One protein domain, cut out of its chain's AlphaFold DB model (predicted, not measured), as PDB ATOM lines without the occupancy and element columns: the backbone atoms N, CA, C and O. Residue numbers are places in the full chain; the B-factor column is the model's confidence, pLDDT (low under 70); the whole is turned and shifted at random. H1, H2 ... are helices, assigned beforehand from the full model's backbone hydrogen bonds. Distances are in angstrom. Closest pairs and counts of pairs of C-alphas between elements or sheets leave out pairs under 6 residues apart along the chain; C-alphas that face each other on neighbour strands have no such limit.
ATOM      1  N   PRO A 130      -3.391  50.475  48.397       97.88
ATOM      2  CA  PRO A 130      -3.326  49.071  47.995       97.88
ATOM      3  C   PRO A 130      -3.470  48.830  46.488       97.88
ATOM      4  O   PRO A 130      -2.796  47.952  45.946       97.88
ATOM      5  N   ILE A 131      -4.300  49.624  45.803       98.31
ATOM      6  CA  ILE A 131      -4.533  49.499  44.363       98.31
ATOM      7  C   ILE A 131      -3.276  49.922  43.608       98.31
ATOM      8  O   ILE A 131      -2.727  49.138  42.829       98.31
ATOM      9  N   ASN A 132      -2.760  51.121  43.877       98.56
ATOM     10  CA  ASN A 132      -1.530  51.577  43.240       98.56
ATOM     11  C   ASN A 132      -0.332  50.677  43.571       98.56
ATOM     12  O   ASN A 132       0.484  50.423  42.686       98.56
ATOM     13  N   HIS A 133      -0.239  50.150  44.795       98.44
ATOM     14  CA  HIS A 133       0.819  49.220  45.188       98.44
ATOM     15  C   HIS A 133       0.776  47.923  44.369       98.44
ATOM     16  O   HIS A 133       1.814  47.481  43.881       98.44
ATOM     17  N   LEU A 134      -0.405  47.327  44.171       98.56
ATOM     18  CA  LEU A 134      -0.559  46.126  43.345       98.56
ATOM     19  C   LEU A 134      -0.095  46.378  41.908       98.56
ATOM     20  O   LEU A 134       0.776  45.671  41.402       98.56
ATOM     21  N   TYR A 135      -0.646  47.397  41.254       98.81
ATOM     22  CA  TYR A 135      -0.369  47.649  39.840       98.81
ATOM     23  C   TYR A 135       1.069  48.114  39.591       98.81
ATOM     24  O   TYR A 135       1.689  47.710  38.605       98.81
ATOM     25  N   SER A 136       1.636  48.911  40.498       98.38
ATOM     26  CA  SER A 136       3.033  49.342  40.409       98.38
ATOM     27  C   SER A 136       4.008  48.175  40.611       98.38
ATOM     28  O   SER A 136       5.059  48.137  39.962       98.38
ATOM     29  N   LEU A 137       3.643  47.183  41.433       98.00
ATOM     30  CA  LEU A 137       4.422  45.963  41.622       98.00
ATOM     31  C   LEU A 137       4.335  45.034  40.406       98.00
ATOM     32  O   LEU A 137       5.362  44.481  40.019       98.00
ATOM     33  N   ILE A 138       3.166  44.912  39.756       98.44
ATOM     34  CA  ILE A 138       3.042  44.204  38.466       98.44
ATOM     35  C   ILE A 138       3.972  44.850  37.434       98.44
ATOM     36  O   ILE A 138       4.745  44.156  36.768       98.44
ATOM     37  N   TYR A 139       3.926  46.185  37.332       98.56
ATOM     38  CA  TYR A 139       4.780  46.945  36.421       98.56
ATOM     39  C   TYR A 139       6.261  46.627  36.664       98.56
ATOM     40  O   TYR A 139       6.990  46.252  35.746       98.56
ATOM     41  N   HIS A 140       6.703  46.721  37.919       96.88
ATOM     42  CA  HIS A 140       8.082  46.443  38.303       96.88
ATOM     43  C   HIS A 140       8.496  44.991  38.008       96.88
ATOM     44  O   HIS A 140       9.511  44.751  37.355       96.88
ATOM     45  N   ALA A 141       7.698  44.016  38.446       96.62
ATOM     46  CA  ALA A 141       8.041  42.598  38.380       96.62
ATOM     47  C   ALA A 141       8.081  42.031  36.951       96.62
ATOM     48  O   ALA A 141       8.777  41.046  36.716       96.62
ATOM     49  N   ILE A 142       7.349  42.628  36.004       97.62
ATOM     50  CA  ILE A 142       7.252  42.123  34.624       97.62
ATOM     51  C   ILE A 142       8.015  42.996  33.630       97.62
ATOM     52  O   ILE A 142       8.670  42.478  32.727       97.62
ATOM     53  N   PHE A 143       7.932  44.320  33.757       97.12
ATOM     54  CA  PHE A 143       8.479  45.227  32.745       97.12
ATOM     55  C   PHE A 143       9.877  45.728  33.088       97.12
ATOM     56  O   PHE A 143      10.608  46.095  32.169       97.12
ATOM     57  N   GLN A 144      10.258  45.699  34.369       95.00
ATOM     58  CA  GLN A 144      11.569  46.146  34.854       95.00
ATOM     59  C   GLN A 144      12.461  44.987  35.328       95.00
ATOM     60  O   GLN A 144      13.586  45.209  35.770       95.00
ATOM     61  N   LYS A 145      11.987  43.740  35.210       91.62
ATOM     62  CA  LYS A 145      12.767  42.526  35.474       91.62
ATOM     63  C   LYS A 145      12.717  41.583  34.281       91.62
ATOM     64  O   LYS A 145      11.736  41.529  33.550       91.62
ATOM     65  N   LYS A 146      13.805  40.837  34.079       89.12
ATOM     66  CA  LYS A 146      13.979  39.939  32.923       89.12
ATOM     67  C   LYS A 146      12.953  38.800  32.895       89.12
ATOM     68  O   LYS A 146      12.598  38.324  31.817       89.12
ATOM     69  N   TYR A 147      12.523  38.356  34.073       91.94
ATOM     70  CA  TYR A 147      11.529  37.313  34.286       91.94
ATOM     71  C   TYR A 147      10.746  37.603  35.573       91.94
ATOM     72  O   TYR A 147      11.292  38.169  36.522       91.94
ATOM     73  N   LEU A 148       9.478  37.188  35.599       95.38
ATOM     74  CA  LEU A 148       8.663  37.177  36.810       95.38
ATOM     75  C   LEU A 148       9.164  36.042  37.712       95.38
ATOM     76  O   LEU A 148       9.134  34.884  37.298       95.38
ATOM     77  N   SER A 149       9.654  36.362  38.911       95.38
ATOM     78  CA  SER A 149      10.053  35.335  39.881       95.38
ATOM     79  C   SER A 149       8.834  34.722  40.571       95.38
ATOM     80  O   SER A 149       7.778  35.350  40.676       95.38
ATOM     81  N   GLU A 150       9.004  33.511  41.100       96.12
ATOM     82  CA  GLU A 150       7.976  32.828  41.893       96.12
ATOM     83  C   GLU A 150       7.570  33.627  43.138       96.12
ATOM     84  O   GLU A 150       6.385  33.735  43.440       96.12
ATOM     85  N   GLU A 151       8.532  34.269  43.803       93.94
ATOM     86  CA  GLU A 151       8.275  35.156  44.941       93.94
ATOM     87  C   GLU A 151       7.336  36.312  44.559       93.94
ATOM     88  O   GLU A 151       6.320  36.534  45.221       93.94
ATOM     89  N   TYR A 152       7.611  37.012  43.449       95.62
ATOM     90  CA  TYR A 152       6.711  38.062  42.967       95.62
ATOM     91  C   TYR A 152       5.356  37.499  42.555       95.62
ATOM     92  O   TYR A 152       4.340  38.133  42.819       95.62
ATOM     93  N   ARG A 153       5.318  36.324  41.921       97.81
ATOM     94  CA  ARG A 153       4.072  35.681  41.488       97.81
ATOM     95  C   ARG A 153       3.150  35.391  42.674       97.81
ATOM     96  O   ARG A 153       1.964  35.711  42.604       97.81
ATOM     97  N   ILE A 154       3.694  34.841  43.763       97.38
ATOM     98  CA  ILE A 154       2.963  34.574  45.010       97.38
ATOM     99  C   ILE A 154       2.483  35.887  45.630       97.38
ATOM    100  O   ILE A 154       1.285  36.058  45.854       97.38
ATOM    101  N   ARG A 155       3.389  36.855  45.807       96.44
ATOM    102  CA  ARG A 155       3.062  38.153  46.408       96.44
ATOM    103  C   ARG A 155       1.983  38.910  45.628       96.44
ATOM    104  O   ARG A 155       1.053  39.450  46.218       96.44
ATOM    105  N   LEU A 156       2.078  38.944  44.298       98.19
ATOM    106  CA  LEU A 156       1.089  39.597  43.436       98.19
ATOM    107  C   LEU A 156      -0.275  38.910  43.503       98.19
ATOM    108  O   LEU A 156      -1.295  39.597  43.524       98.19
ATOM    109  N   ARG A 157      -0.300  37.573  43.567       98.31
ATOM    110  CA  ARG A 157      -1.535  36.809  43.770       98.31
ATOM    111  C   ARG A 157      -2.204  37.186  45.089       98.31
ATOM    112  O   ARG A 157      -3.387  37.499  45.090       98.31
ATOM    113  N   GLU A 158      -1.463  37.185  46.192       97.81
ATOM    114  CA  GLU A 158      -1.996  37.552  47.510       97.81
ATOM    115  C   GLU A 158      -2.535  38.984  47.524       97.81
ATOM    116  O   GLU A 158      -3.651  39.231  47.979       97.81
ATOM    117  N   MET A 159      -1.780  39.930  46.960       97.69
ATOM    118  CA  MET A 159      -2.217  41.320  46.848       97.69
ATOM    119  C   MET A 159      -3.497  41.452  46.017       97.69
ATOM    120  O   MET A 159      -4.405  42.162  46.432       97.69
ATOM    121  N   ALA A 160      -3.598  40.758  44.880       98.19
ATOM    122  CA  ALA A 160      -4.792  40.774  44.038       98.19
ATOM    123  C   ALA A 160      -6.016  40.184  44.758       98.19
ATOM    124  O   ALA A 160      -7.072  40.818  44.775       98.19
ATOM    125  N   LEU A 161      -5.862  39.035  45.424       98.12
ATOM    126  CA  LEU A 161      -6.931  38.409  46.210       98.12
ATOM    127  C   LEU A 161      -7.421  39.325  47.338       98.12
ATOM    128  O   LEU A 161      -8.627  39.467  47.529       98.12
ATOM    129  N   ASN A 162      -6.510  40.025  48.020       97.44
ATOM    130  CA  ASN A 162      -6.857  41.011  49.049       97.44
ATOM    131  C   ASN A 162      -7.632  42.221  48.495       97.44
ATOM    132  O   ASN A 162      -8.265  42.938  49.264       97.44
ATOM    133  N   GLN A 163      -7.572  42.469  47.184       97.00
ATOM    134  CA  GLN A 163      -8.381  43.483  46.496       97.00
ATOM    135  C   GLN A 163      -9.654  42.896  45.859       97.00
ATOM    136  O   GLN A 163     -10.327  43.585  45.095       97.00
ATOM    137  N   GLY A 164      -9.986  41.630  46.135       97.31
ATOM    138  CA  GLY A 164     -11.135  40.940  45.545       97.31
ATOM    139  C   GLY A 164     -10.957  40.579  44.067       97.31
ATOM    140  O   GLY A 164     -11.938  40.307  43.379       97.31
ATOM    141  N   ILE A 165      -9.722  40.588  43.556       97.56
ATOM    142  CA  ILE A 165      -9.408  40.242  42.168       97.56
ATOM    143  C   ILE A 165      -9.046  38.760  42.103       97.56
ATOM    144  O   ILE A 165      -8.057  38.325  42.691       97.56
ATOM    145  N   GLN A 166      -9.816  37.999  41.330       96.00
ATOM    146  CA  GLN A 166      -9.546  36.596  41.040       96.00
ATOM    147  C   GLN A 166      -9.119  36.441  39.580       96.00
ATOM    148  O   GLN A 166      -9.804  36.907  38.673       96.00
ATOM    149  N   LEU A 167      -8.004  35.746  39.359       94.62
ATOM    150  CA  LEU A 167      -7.582  35.282  38.041       94.62
ATOM    151  C   LEU A 167      -7.716  33.758  37.966       94.62
ATOM    152  O   LEU A 167      -7.530  33.061  38.968       94.62
ATOM    153  N   GLU A 168      -8.012  33.242  36.774       94.50
ATOM    154  CA  GLU A 168      -7.978  31.798  36.501       94.50
ATOM    155  C   GLU A 168      -6.542  31.267  36.575       94.50
ATOM    156  O   GLU A 168      -6.279  30.220  37.167       94.50
ATOM    157  N   ILE A 169      -5.601  32.029  36.009       96.00
ATOM    158  CA  ILE A 169      -4.179  31.699  35.936       96.00
ATOM    159  C   ILE A 169      -3.368  32.897  36.440       96.00
ATOM    160  O   ILE A 169      -3.607  34.042  36.065       96.00
ATOM    161  N   TRP A 170      -2.378  32.625  37.289       96.62
ATOM    162  CA  TRP A 170      -1.490  33.632  37.878       96.62
ATOM    163  C   TRP A 170      -0.145  33.663  37.148       96.62
ATOM    164  O   TRP A 170       0.894  33.357  37.736       96.62
ATOM    165  N   ASP A 171      -0.176  33.963  35.849       96.56
ATOM    166  CA  ASP A 171       1.003  34.070  34.988       96.56
ATOM    167  C   ASP A 171       1.265  35.519  34.542       96.56
ATOM    168  O   ASP A 171       0.448  36.425  34.734       96.56
ATOM    169  N   SER A 172       2.422  35.755  33.918       96.81
ATOM    170  CA  SER A 172       2.790  37.092  33.443       96.81
ATOM    171  C   SER A 172       1.761  37.669  32.470       96.81
ATOM    172  O   SER A 172       1.506  38.869  32.500       96.81
ATOM    173  N   LYS A 173       1.153  36.845  31.608       97.19
ATOM    174  CA  LYS A 173       0.187  37.318  30.608       97.19
ATOM    175  C   LYS A 173      -1.083  37.851  31.272       97.19
ATOM    176  O   LYS A 173      -1.569  38.910  30.872       97.19
ATOM    177  N   SER A 174      -1.573  37.153  32.292       97.94
ATOM    178  CA  SER A 174      -2.775  37.516  33.042       97.94
ATOM    179  C   SER A 174      -2.541  38.760  33.901       97.94
ATOM    180  O   SER A 174      -3.362  39.676  33.895       97.94
ATOM    181  N   PHE A 175      -1.376  38.870  34.546       98.44
ATOM    182  CA  PHE A 175      -0.994  40.092  35.259       98.44
ATOM    183  C   PHE A 175      -0.833  41.300  34.328       98.44
ATOM    184  O   PHE A 175      -1.286  42.392  34.665       98.44
ATOM    185  N   VAL A 176      -0.229  41.123  33.146       98.44
ATOM    186  CA  VAL A 176      -0.138  42.197  32.144       98.44
ATOM    187  C   VAL A 176      -1.523  42.641  31.700       98.44
ATOM    188  O   VAL A 176      -1.774  43.840  31.651       98.44
ATOM    189  N   HIS A 177      -2.427  41.702  31.414       98.25
ATOM    190  CA  HIS A 177      -3.795  42.041  31.041       98.25
ATOM    191  C   HIS A 177      -4.474  42.873  32.137       98.25
ATOM    192  O   HIS A 177      -5.024  43.936  31.855       98.25
ATOM    193  N   LEU A 178      -4.358  42.441  33.397       98.31
ATOM    194  CA  LEU A 178      -4.888  43.159  34.554       98.31
ATOM    195  C   LEU A 178      -4.316  44.587  34.655       98.31
ATOM    196  O   LEU A 178      -5.075  45.542  34.832       98.31
ATOM    197  N   LEU A 179      -2.996  44.748  34.503       98.75
ATOM    198  CA  LEU A 179      -2.336  46.055  34.514       98.75
ATOM    199  C   LEU A 179      -2.797  46.948  33.360       98.75
ATOM    200  O   LEU A 179      -3.090  48.119  33.581       98.75
ATOM    201  N   GLU A 180      -2.876  46.427  32.140       98.69
ATOM    202  CA  GLU A 180      -3.270  47.228  30.983       98.69
ATOM    203  C   GLU A 180      -4.728  47.687  31.079       98.69
ATOM    204  O   GLU A 180      -5.002  48.835  30.743       98.69
ATOM    205  N   GLN A 181      -5.643  46.876  31.626       98.56
ATOM    206  CA  GLN A 181      -7.013  47.327  31.913       98.56
ATOM    207  C   GLN A 181      -7.033  48.496  32.903       98.56
ATOM    208  O   GLN A 181      -7.709  49.504  32.679       98.56
ATOM    209  N   PHE A 182      -6.245  48.403  33.977       98.69
ATOM    210  CA  PHE A 182      -6.079  49.500  34.926       98.69
ATOM    211  C   PHE A 182      -5.480  50.748  34.264       98.69
ATOM    212  O   PHE A 182      -5.976  51.855  34.477       98.69
ATOM    213  N   MET A 183      -4.456  50.590  33.426       98.75
ATOM    214  CA  MET A 183      -3.827  51.709  32.723       98.75
ATOM    215  C   MET A 183      -4.778  52.365  31.719       98.75
ATOM    216  O   MET A 183      -4.848  53.590  31.687       98.75
ATOM    217  N   ILE A 184      -5.552  51.587  30.956       98.69
ATOM    218  CA  ILE A 184      -6.566  52.098  30.021       98.69
ATOM    219  C   ILE A 184      -7.620  52.902  30.782       98.69
ATOM    220  O   ILE A 184      -7.863  54.061  30.446       98.69
ATOM    221  N   LYS A 185      -8.192  52.324  31.847       98.62
ATOM    222  CA  LYS A 185      -9.223  52.974  32.673       98.62
ATOM    223  C   LYS A 185      -8.765  54.328  33.219       98.62
ATOM    224  O   LYS A 185      -9.565  55.254  33.308       98.62
ATOM    225  N   ASN A 186      -7.489  54.444  33.580       98.62
ATOM    226  CA  ASN A 186      -6.928  55.659  34.166       98.62
ATOM    227  C   ASN A 186      -6.173  56.549  33.161       98.62
ATOM    228  O   ASN A 186      -5.594  57.563  33.554       98.62
ATOM    229  N   ASN A 187      -6.183  56.206  31.869       98.44
ATOM    230  CA  ASN A 187      -5.447  56.913  30.816       98.44
ATOM    231  C   ASN A 187      -3.934  57.052  31.113       98.44
ATOM    232  O   ASN A 187      -3.322  58.113  30.950       98.44
ATOM    233  N   TYR A 188      -3.324  55.971  31.597       98.75
ATOM    234  CA  TYR A 188      -1.884  55.852  31.819       98.75
ATOM    235  C   TYR A 188      -1.185  55.246  30.607       98.75
ATOM    236  O   TYR A 188      -1.793  54.574  29.783       98.75
ATOM    237  N   ASN A 189       0.125  55.474  30.506       98.56
ATOM    238  CA  ASN A 189       0.935  55.004  29.387       98.56
ATOM    239  C   ASN A 189       2.293  54.476  29.865       98.56
ATOM    240  O   ASN A 189       2.782  54.864  30.925       98.56
ATOM    241  N   TYR A 190       2.919  53.624  29.057       98.50
ATOM    242  CA  TYR A 190       4.310  53.218  29.222       98.50
ATOM    243  C   TYR A 190       5.241  54.258  28.599       98.50
ATOM    244  O   TYR A 190       4.985  54.754  27.500       98.50
ATOM    245  N   PHE A 191       6.350  54.525  29.281       97.31
ATOM    246  CA  PHE A 191       7.452  55.348  28.796       97.31
ATOM    247  C   PHE A 191       8.765  54.629  29.073       97.31
ATOM    248  O   PHE A 191       8.876  53.905  30.062       97.31
ATOM    249  N   TYR A 192       9.767  54.856  28.226       96.25
ATOM    250  CA  TYR A 192      11.137  54.526  28.602       96.25
ATOM    251  C   TYR A 192      11.561  55.448  29.754       96.25
ATOM    252  O   TYR A 192      11.479  56.672  29.589       96.25
ATOM    253  N   PRO A 193      12.023  54.898  30.891       95.31
ATOM    254  CA  PRO A 193      12.544  55.710  31.978       95.31
ATOM    255  C   PRO A 193      13.697  56.598  31.509       95.31
ATOM    256  O   PRO A 193      14.493  56.214  30.646       95.31
ATOM    257  N   ASN A 194      13.817  57.790  32.097       93.94
ATOM    258  CA  ASN A 194      14.968  58.661  31.852       93.94
ATOM    259  C   ASN A 194      16.271  58.016  32.344       93.94
ATOM    260  O   ASN A 194      17.344  58.271  31.798       93.94
ATOM    261  N   ASP A 195      16.143  57.183  33.371       92.06
ATOM    262  CA  ASP A 195      17.166  56.296  33.889       92.06
ATOM    263  C   ASP A 195      17.270  55.027  33.020       92.06
ATOM    264  O   ASP A 195      16.465  54.103  33.137       92.06
ATOM    265  N   PHE A 196      18.272  54.978  32.140       89.50
ATOM    266  CA  PHE A 196      18.501  53.843  31.235       89.50
ATOM    267  C   PHE A 196      19.035  52.580  31.931       89.50
ATOM    268  O   PHE A 196      19.229  51.569  31.258       89.50
ATOM    269  N   TYR A 197      19.290  52.619  33.246       89.56
ATOM    270  CA  TYR A 197      19.596  51.417  34.026       89.56
ATOM    271  C   TYR A 197      18.336  50.613  34.368       89.56
ATOM    272  O   TYR A 197      18.433  49.413  34.619       89.56
ATOM    273  N   VAL A 198      17.157  51.246  34.336       92.38
ATOM    274  CA  VAL A 198      15.867  50.575  34.536       92.38
ATOM    275  C   VAL A 198      15.325  50.112  33.189       92.38
ATOM    276  O   VAL A 198      14.902  50.952  32.395       92.38
ATOM    277  N   PRO A 199      15.272  48.801  32.907       92.69
ATOM    278  CA  PRO A 199      14.785  48.331  31.621       92.69
ATOM    279  C   PRO A 199      13.278  48.571  31.469       92.69
ATOM    280  O   PRO A 199      12.521  48.596  32.442       92.69
ATOM    281  N   LEU A 200      12.839  48.674  30.213       95.50
ATOM    282  CA  LEU A 200      11.440  48.532  29.823       95.50
ATOM    283  C   LEU A 200      11.323  47.396  28.804       95.50
ATOM    284  O   LEU A 200      11.533  47.587  27.602       95.50
ATOM    285  N   TYR A 201      10.943  46.207  29.264       95.12
ATOM    286  CA  TYR A 201      10.756  45.039  28.401       95.12
ATOM    287  C   TYR A 201       9.456  45.135  27.584       95.12
ATOM    288  O   TYR A 201       8.466  44.451  27.845       95.12
ATOM    289  N   THR A 202       9.470  45.953  26.527       94.81
ATOM    290  CA  THR A 202       8.307  46.235  25.659       94.81
ATOM    291  C   THR A 202       7.721  45.016  24.944       94.81
ATOM    292  O   THR A 202       6.586  45.077  24.461       94.81
ATOM    293  N   LYS A 203       8.447  43.890  24.906       94.25
ATOM    294  CA  LYS A 203       7.932  42.590  24.445       94.25
ATOM    295  C   LYS A 203       6.717  42.113  25.249       94.25
ATOM    296  O   LYS A 203       5.894  41.394  24.699       94.25
ATOM    297  N   HIS A 204       6.595  42.528  26.512       96.12
ATOM    298  CA  HIS A 204       5.479  42.151  27.379       96.12
ATOM    299  C   HIS A 204       4.232  43.016  27.180       96.12
ATOM    300  O   HIS A 204       3.153  42.571  27.540       96.12
ATOM    301  N   ILE A 205       4.354  44.206  26.579       96.88
ATOM    302  CA  ILE A 205       3.209  45.095  26.313       96.88
ATOM    303  C   ILE A 205       2.303  44.423  25.276       96.88
ATOM    304  O   ILE A 205       2.746  44.209  24.141       96.88
ATOM    305  N   GLN A 206       1.059  44.116  25.646       97.12
ATOM    306  CA  GLN A 206       0.066  43.506  24.757       97.12
ATOM    307  C   GLN A 206      -0.631  44.599  23.943       97.12
ATOM    308  O   GLN A 206      -0.641  44.545  22.712       97.12
ATOM    309  N   ASN A 207      -1.113  45.652  24.605       97.19
ATOM    310  CA  ASN A 207      -1.703  46.804  23.944       97.19
ATOM    311  C   ASN A 207      -0.644  47.866  23.601       97.19
ATOM    312  O   ASN A 207      -0.323  48.754  24.393       97.19
ATOM    313  N   LYS A 208      -0.127  47.819  22.367       96.56
ATOM    314  CA  LYS A 208       0.911  48.751  21.887       96.56
ATOM    315  C   LYS A 208       0.480  50.222  21.872       96.56
ATOM    316  O   LYS A 208       1.356  51.080  21.911       96.56
ATOM    317  N   SER A 209      -0.822  50.527  21.871       97.00
ATOM    318  CA  SER A 209      -1.304  51.918  21.935       97.00
ATOM    319  C   SER A 209      -0.948  52.623  23.253       97.00
ATOM    320  O   SER A 209      -0.847  53.851  23.278       97.00
ATOM    321  N   LEU A 210      -0.687  51.854  24.320       98.06
ATOM    322  CA  LEU A 210      -0.252  52.369  25.621       98.06
ATOM    323  C   LEU A 210       1.223  52.791  25.637       98.06
ATOM    324  O   LEU A 210       1.646  53.461  26.575       98.06
ATOM    325  N   LEU A 211       2.037  52.391  24.654       97.88
ATOM    326  CA  LEU A 211       3.451  52.759  24.608       97.88
ATOM    327  C   LEU A 211       3.629  54.127  23.947       97.88
ATOM    328  O   LEU A 211       3.410  54.289  22.747       97.88
ATOM    329  N   LYS A 212       4.117  55.105  24.711       97.06
ATOM    330  CA  LYS A 212       4.594  56.377  24.160       97.06
ATOM    331  C   LYS A 212       6.063  56.231  23.793       97.06
ATOM    332  O   LYS A 212       6.955  56.369  24.627       97.06
ATOM    333  N   PHE A 213       6.296  55.868  22.536       93.75
ATOM    334  CA  PHE A 213       7.635  55.612  22.025       93.75
ATOM    335  C   PHE A 213       8.460  56.902  21.924       93.75
ATOM    336  O   PHE A 213       8.013  57.895  21.356       93.75
ATOM    337  N   ASP A 214       9.691  56.843  22.426       94.50
ATOM    338  CA  ASP A 214      10.711  57.879  22.287       94.50
ATOM    339  C   ASP A 214      11.964  57.224  21.696       94.50
ATOM    340  O   ASP A 214      12.595  56.373  22.331       94.50
ATOM    341  N   LEU A 215      12.313  57.609  20.465       93.50
ATOM    342  CA  LEU A 215      13.433  57.025  19.730       93.50
ATOM    343  C   LEU A 215      14.770  57.251  20.443       93.50
ATOM    344  O   LEU A 215      15.599  56.344  20.498       93.50
ATOM    345  N   ARG A 216      14.985  58.445  21.005       94.50
ATOM    346  CA  ARG A 216      16.234  58.777  21.693       94.50
ATOM    347  C   ARG A 216      16.393  57.902  22.929       94.50
ATOM    348  O   ARG A 216      17.453  57.302  23.112       94.50
ATOM    349  N   ARG A 217      15.342  57.799  23.746       94.19
ATOM    350  CA  ARG A 217      15.359  56.955  24.947       94.19
ATOM    351  C   ARG A 217      15.540  55.488  24.599       94.19
ATOM    352  O   ARG A 217      16.382  54.827  25.194       94.19
ATOM    353  N   TRP A 218      14.839  54.996  23.584       94.62
ATOM    354  CA  TRP A 218      15.021  53.627  23.112       94.62
ATOM    355  C   TRP A 218      16.478  53.335  22.710       94.62
ATOM    356  O   TRP A 218      17.020  52.306  23.112       94.62
ATOM    357  N   ILE A 219      17.142  54.249  21.987       94.62
ATOM    358  CA  ILE A 219      18.565  54.106  21.626       94.62
ATOM    359  C   ILE A 219      19.455  54.066  22.878       94.62
ATOM    360  O   ILE A 219      20.370  53.244  22.944       94.62
ATOM    361  N   GLU A 220      19.226  54.951  23.855       93.19
ATOM    362  CA  GLU A 220      19.991  54.995  25.115       93.19
ATOM    363  C   GLU A 220      19.893  53.660  25.872       93.19
ATOM    364  O   GLU A 220      20.922  53.080  26.232       93.19
ATOM    365  N   HIS A 221      18.675  53.131  26.023       93.69
ATOM    366  CA  HIS A 221      18.414  51.835  26.659       93.69
ATOM    367  C   HIS A 221      19.059  50.682  25.885       93.69
ATOM    368  O   HIS A 221      19.789  49.883  26.466       93.69
ATOM    369  N   LYS A 222      18.892  50.628  24.556       92.75
ATOM    370  CA  LYS A 222      19.470  49.555  23.732       92.75
ATOM    371  C   LYS A 222      20.991  49.518  23.768       92.75
ATOM    372  O   LYS A 222      21.575  48.438  23.826       92.75
ATOM    373  N   LYS A 223      21.647  50.681  23.773       92.44
ATOM    374  CA  LYS A 223      23.107  50.761  23.934       92.44
ATOM    375  C   LYS A 223      23.560  50.179  25.273       92.44
ATOM    376  O   LYS A 223      24.594  49.516  25.322       92.44
ATOM    377  N   PHE A 224      22.815  50.441  26.347       90.00
ATOM    378  CA  PHE A 224      23.121  49.890  27.661       90.00
ATOM    379  C   PHE A 224      22.893  48.373  27.709       90.00
ATOM    380  O   PHE A 224      23.806  47.647  28.095       90.00
ATOM    381  N   GLU A 225      21.741  47.891  27.235       88.44
ATOM    382  CA  GLU A 225      21.411  46.458  27.176       88.44
ATOM    383  C   GLU A 225      22.475  45.654  26.414       88.44
ATOM    384  O   GLU A 225      23.020  44.695  26.956       88.44
ATOM    385  N   LEU A 226      22.862  46.095  25.209       90.31
ATOM    386  CA  LEU A 226      23.898  45.429  24.405       90.31
ATOM    387  C   LEU A 226      25.251  45.361  25.125       90.31
ATOM    388  O   LEU A 226      25.981  44.372  25.014       90.31
ATOM    389  N   ARG A 227      25.602  46.408  25.883       89.62
ATOM    390  CA  ARG A 227      26.825  46.423  26.691       89.62
ATOM    391  C   ARG A 227      26.756  45.391  27.816       89.62
ATOM    392  O   ARG A 227      27.745  44.697  28.040       89.62
ATOM    393  N   VAL A 228      25.623  45.292  28.513       86.56
ATOM    394  CA  VAL A 228      25.417  44.300  29.581       86.56
ATOM    395  C   VAL A 228      25.486  42.884  29.013       86.56
ATOM    396  O   VAL A 228      26.252  42.070  29.522       86.56
ATOM    397  N   GLU A 229      24.786  42.607  27.911       88.88
ATOM    398  CA  GLU A 229      24.802  41.300  27.237       88.88
ATOM    399  C   GLU A 229      26.215  40.895  26.790       88.88
ATOM    400  O   GLU A 229      26.627  39.748  26.975       88.88
ATOM    401  N   SER A 230      26.995  41.850  26.272       89.88
ATOM    402  CA  SER A 230      28.393  41.617  25.890       89.88
ATOM    403  C   SER A 230      29.259  41.239  27.097       89.88
ATOM    404  O   SER A 230      30.066  40.313  27.018       89.88
ATOM    405  N   ILE A 231      29.086  41.924  28.233       88.69
ATOM    406  CA  ILE A 231      29.806  41.610  29.476       88.69
ATOM    407  C   ILE A 231      29.396  40.227  29.995       88.69
ATOM    408  O   ILE A 231      30.270  39.422  30.315       88.69
ATOM    409  N   GLU A 232      28.096  39.918  30.041       88.56
ATOM    410  CA  GLU A 232      27.599  38.598  30.458       88.56
ATOM    411  C   GLU A 232      28.196  37.475  29.600       88.56
ATOM    412  O   GLU A 232      28.601  36.432  30.120       88.56
ATOM    413  N   PHE A 233      28.278  37.687  28.285       89.81
ATOM    414  CA  PHE A 233      28.886  36.743  27.355       89.81
ATOM    415  C   PHE A 233      30.379  36.527  27.641       89.81
ATOM    416  O   PHE A 233      30.823  35.382  27.755       89.81
ATOM    417  N   LEU A 234      31.146  37.603  27.845       91.00
ATOM    418  CA  LEU A 234      32.571  37.520  28.186       91.00
ATOM    419  C   LEU A 234      32.811  36.816  29.529       91.00
ATOM    420  O   LEU A 234      33.724  35.998  29.641       91.00
ATOM    421  N   VAL A 235      31.974  37.077  30.539       87.94
ATOM    422  CA  VAL A 235      32.041  36.391  31.841       87.94
ATOM    423  C   VAL A 235      31.778  34.890  31.680       87.94
ATOM    424  O   VAL A 235      32.506  34.078  32.253       87.94
ATOM    425  N   LYS A 236      30.793  34.500  30.860       88.56
ATOM    426  CA  LYS A 236      30.518  33.086  30.547       88.56
ATOM    427  C   LYS A 236      31.696  32.414  29.842       88.56
ATOM    428  O   LYS A 236      32.052  31.298  30.217       88.56
TER     429      LYS A 236
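AT A GLANCE: This is residues 130 to 236 of the 244 residues of an uncharacterized protein of Flavobacteriaceae bacterium (UniProt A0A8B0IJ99). Helices H1, H2 and H3 cluster, and a long link leads to H4, off to one side, its residues 226 to 236 sticking out. The printed part, all helix, has 107 residues with four named helices. It is only just compact, close to loose: radius of gyration of the C-alphas 15.1 A, spans 45 by 33 by 20 A.

HOW THE PARTS SIT: H1, residues 130 to 143, and H2, residues 150 to 162, form a helical hairpin, C-alphas 134 and 159 closest at 6.2 A. H1 touches H3, residues 172 to 185, at a steep tilt of 53 degrees, C-alphas 135 and 179 closest at 5.9 A. H4, residues 215 to 236, touches no helix. In each, every O i to N i+4 pair is within hydrogen-bond range.

IN THESE COORDINATES: C-alpha 130 is at (-3.326, 49.071, 47.995). H4, 31.3 A from first to last C-alpha, ends at C-alpha 236, (30.518, 33.086, 30.547).

THE WHOLE: The printed part has no cut, the link H3 to H4 is long, and no printed residue has pLDDT under 70.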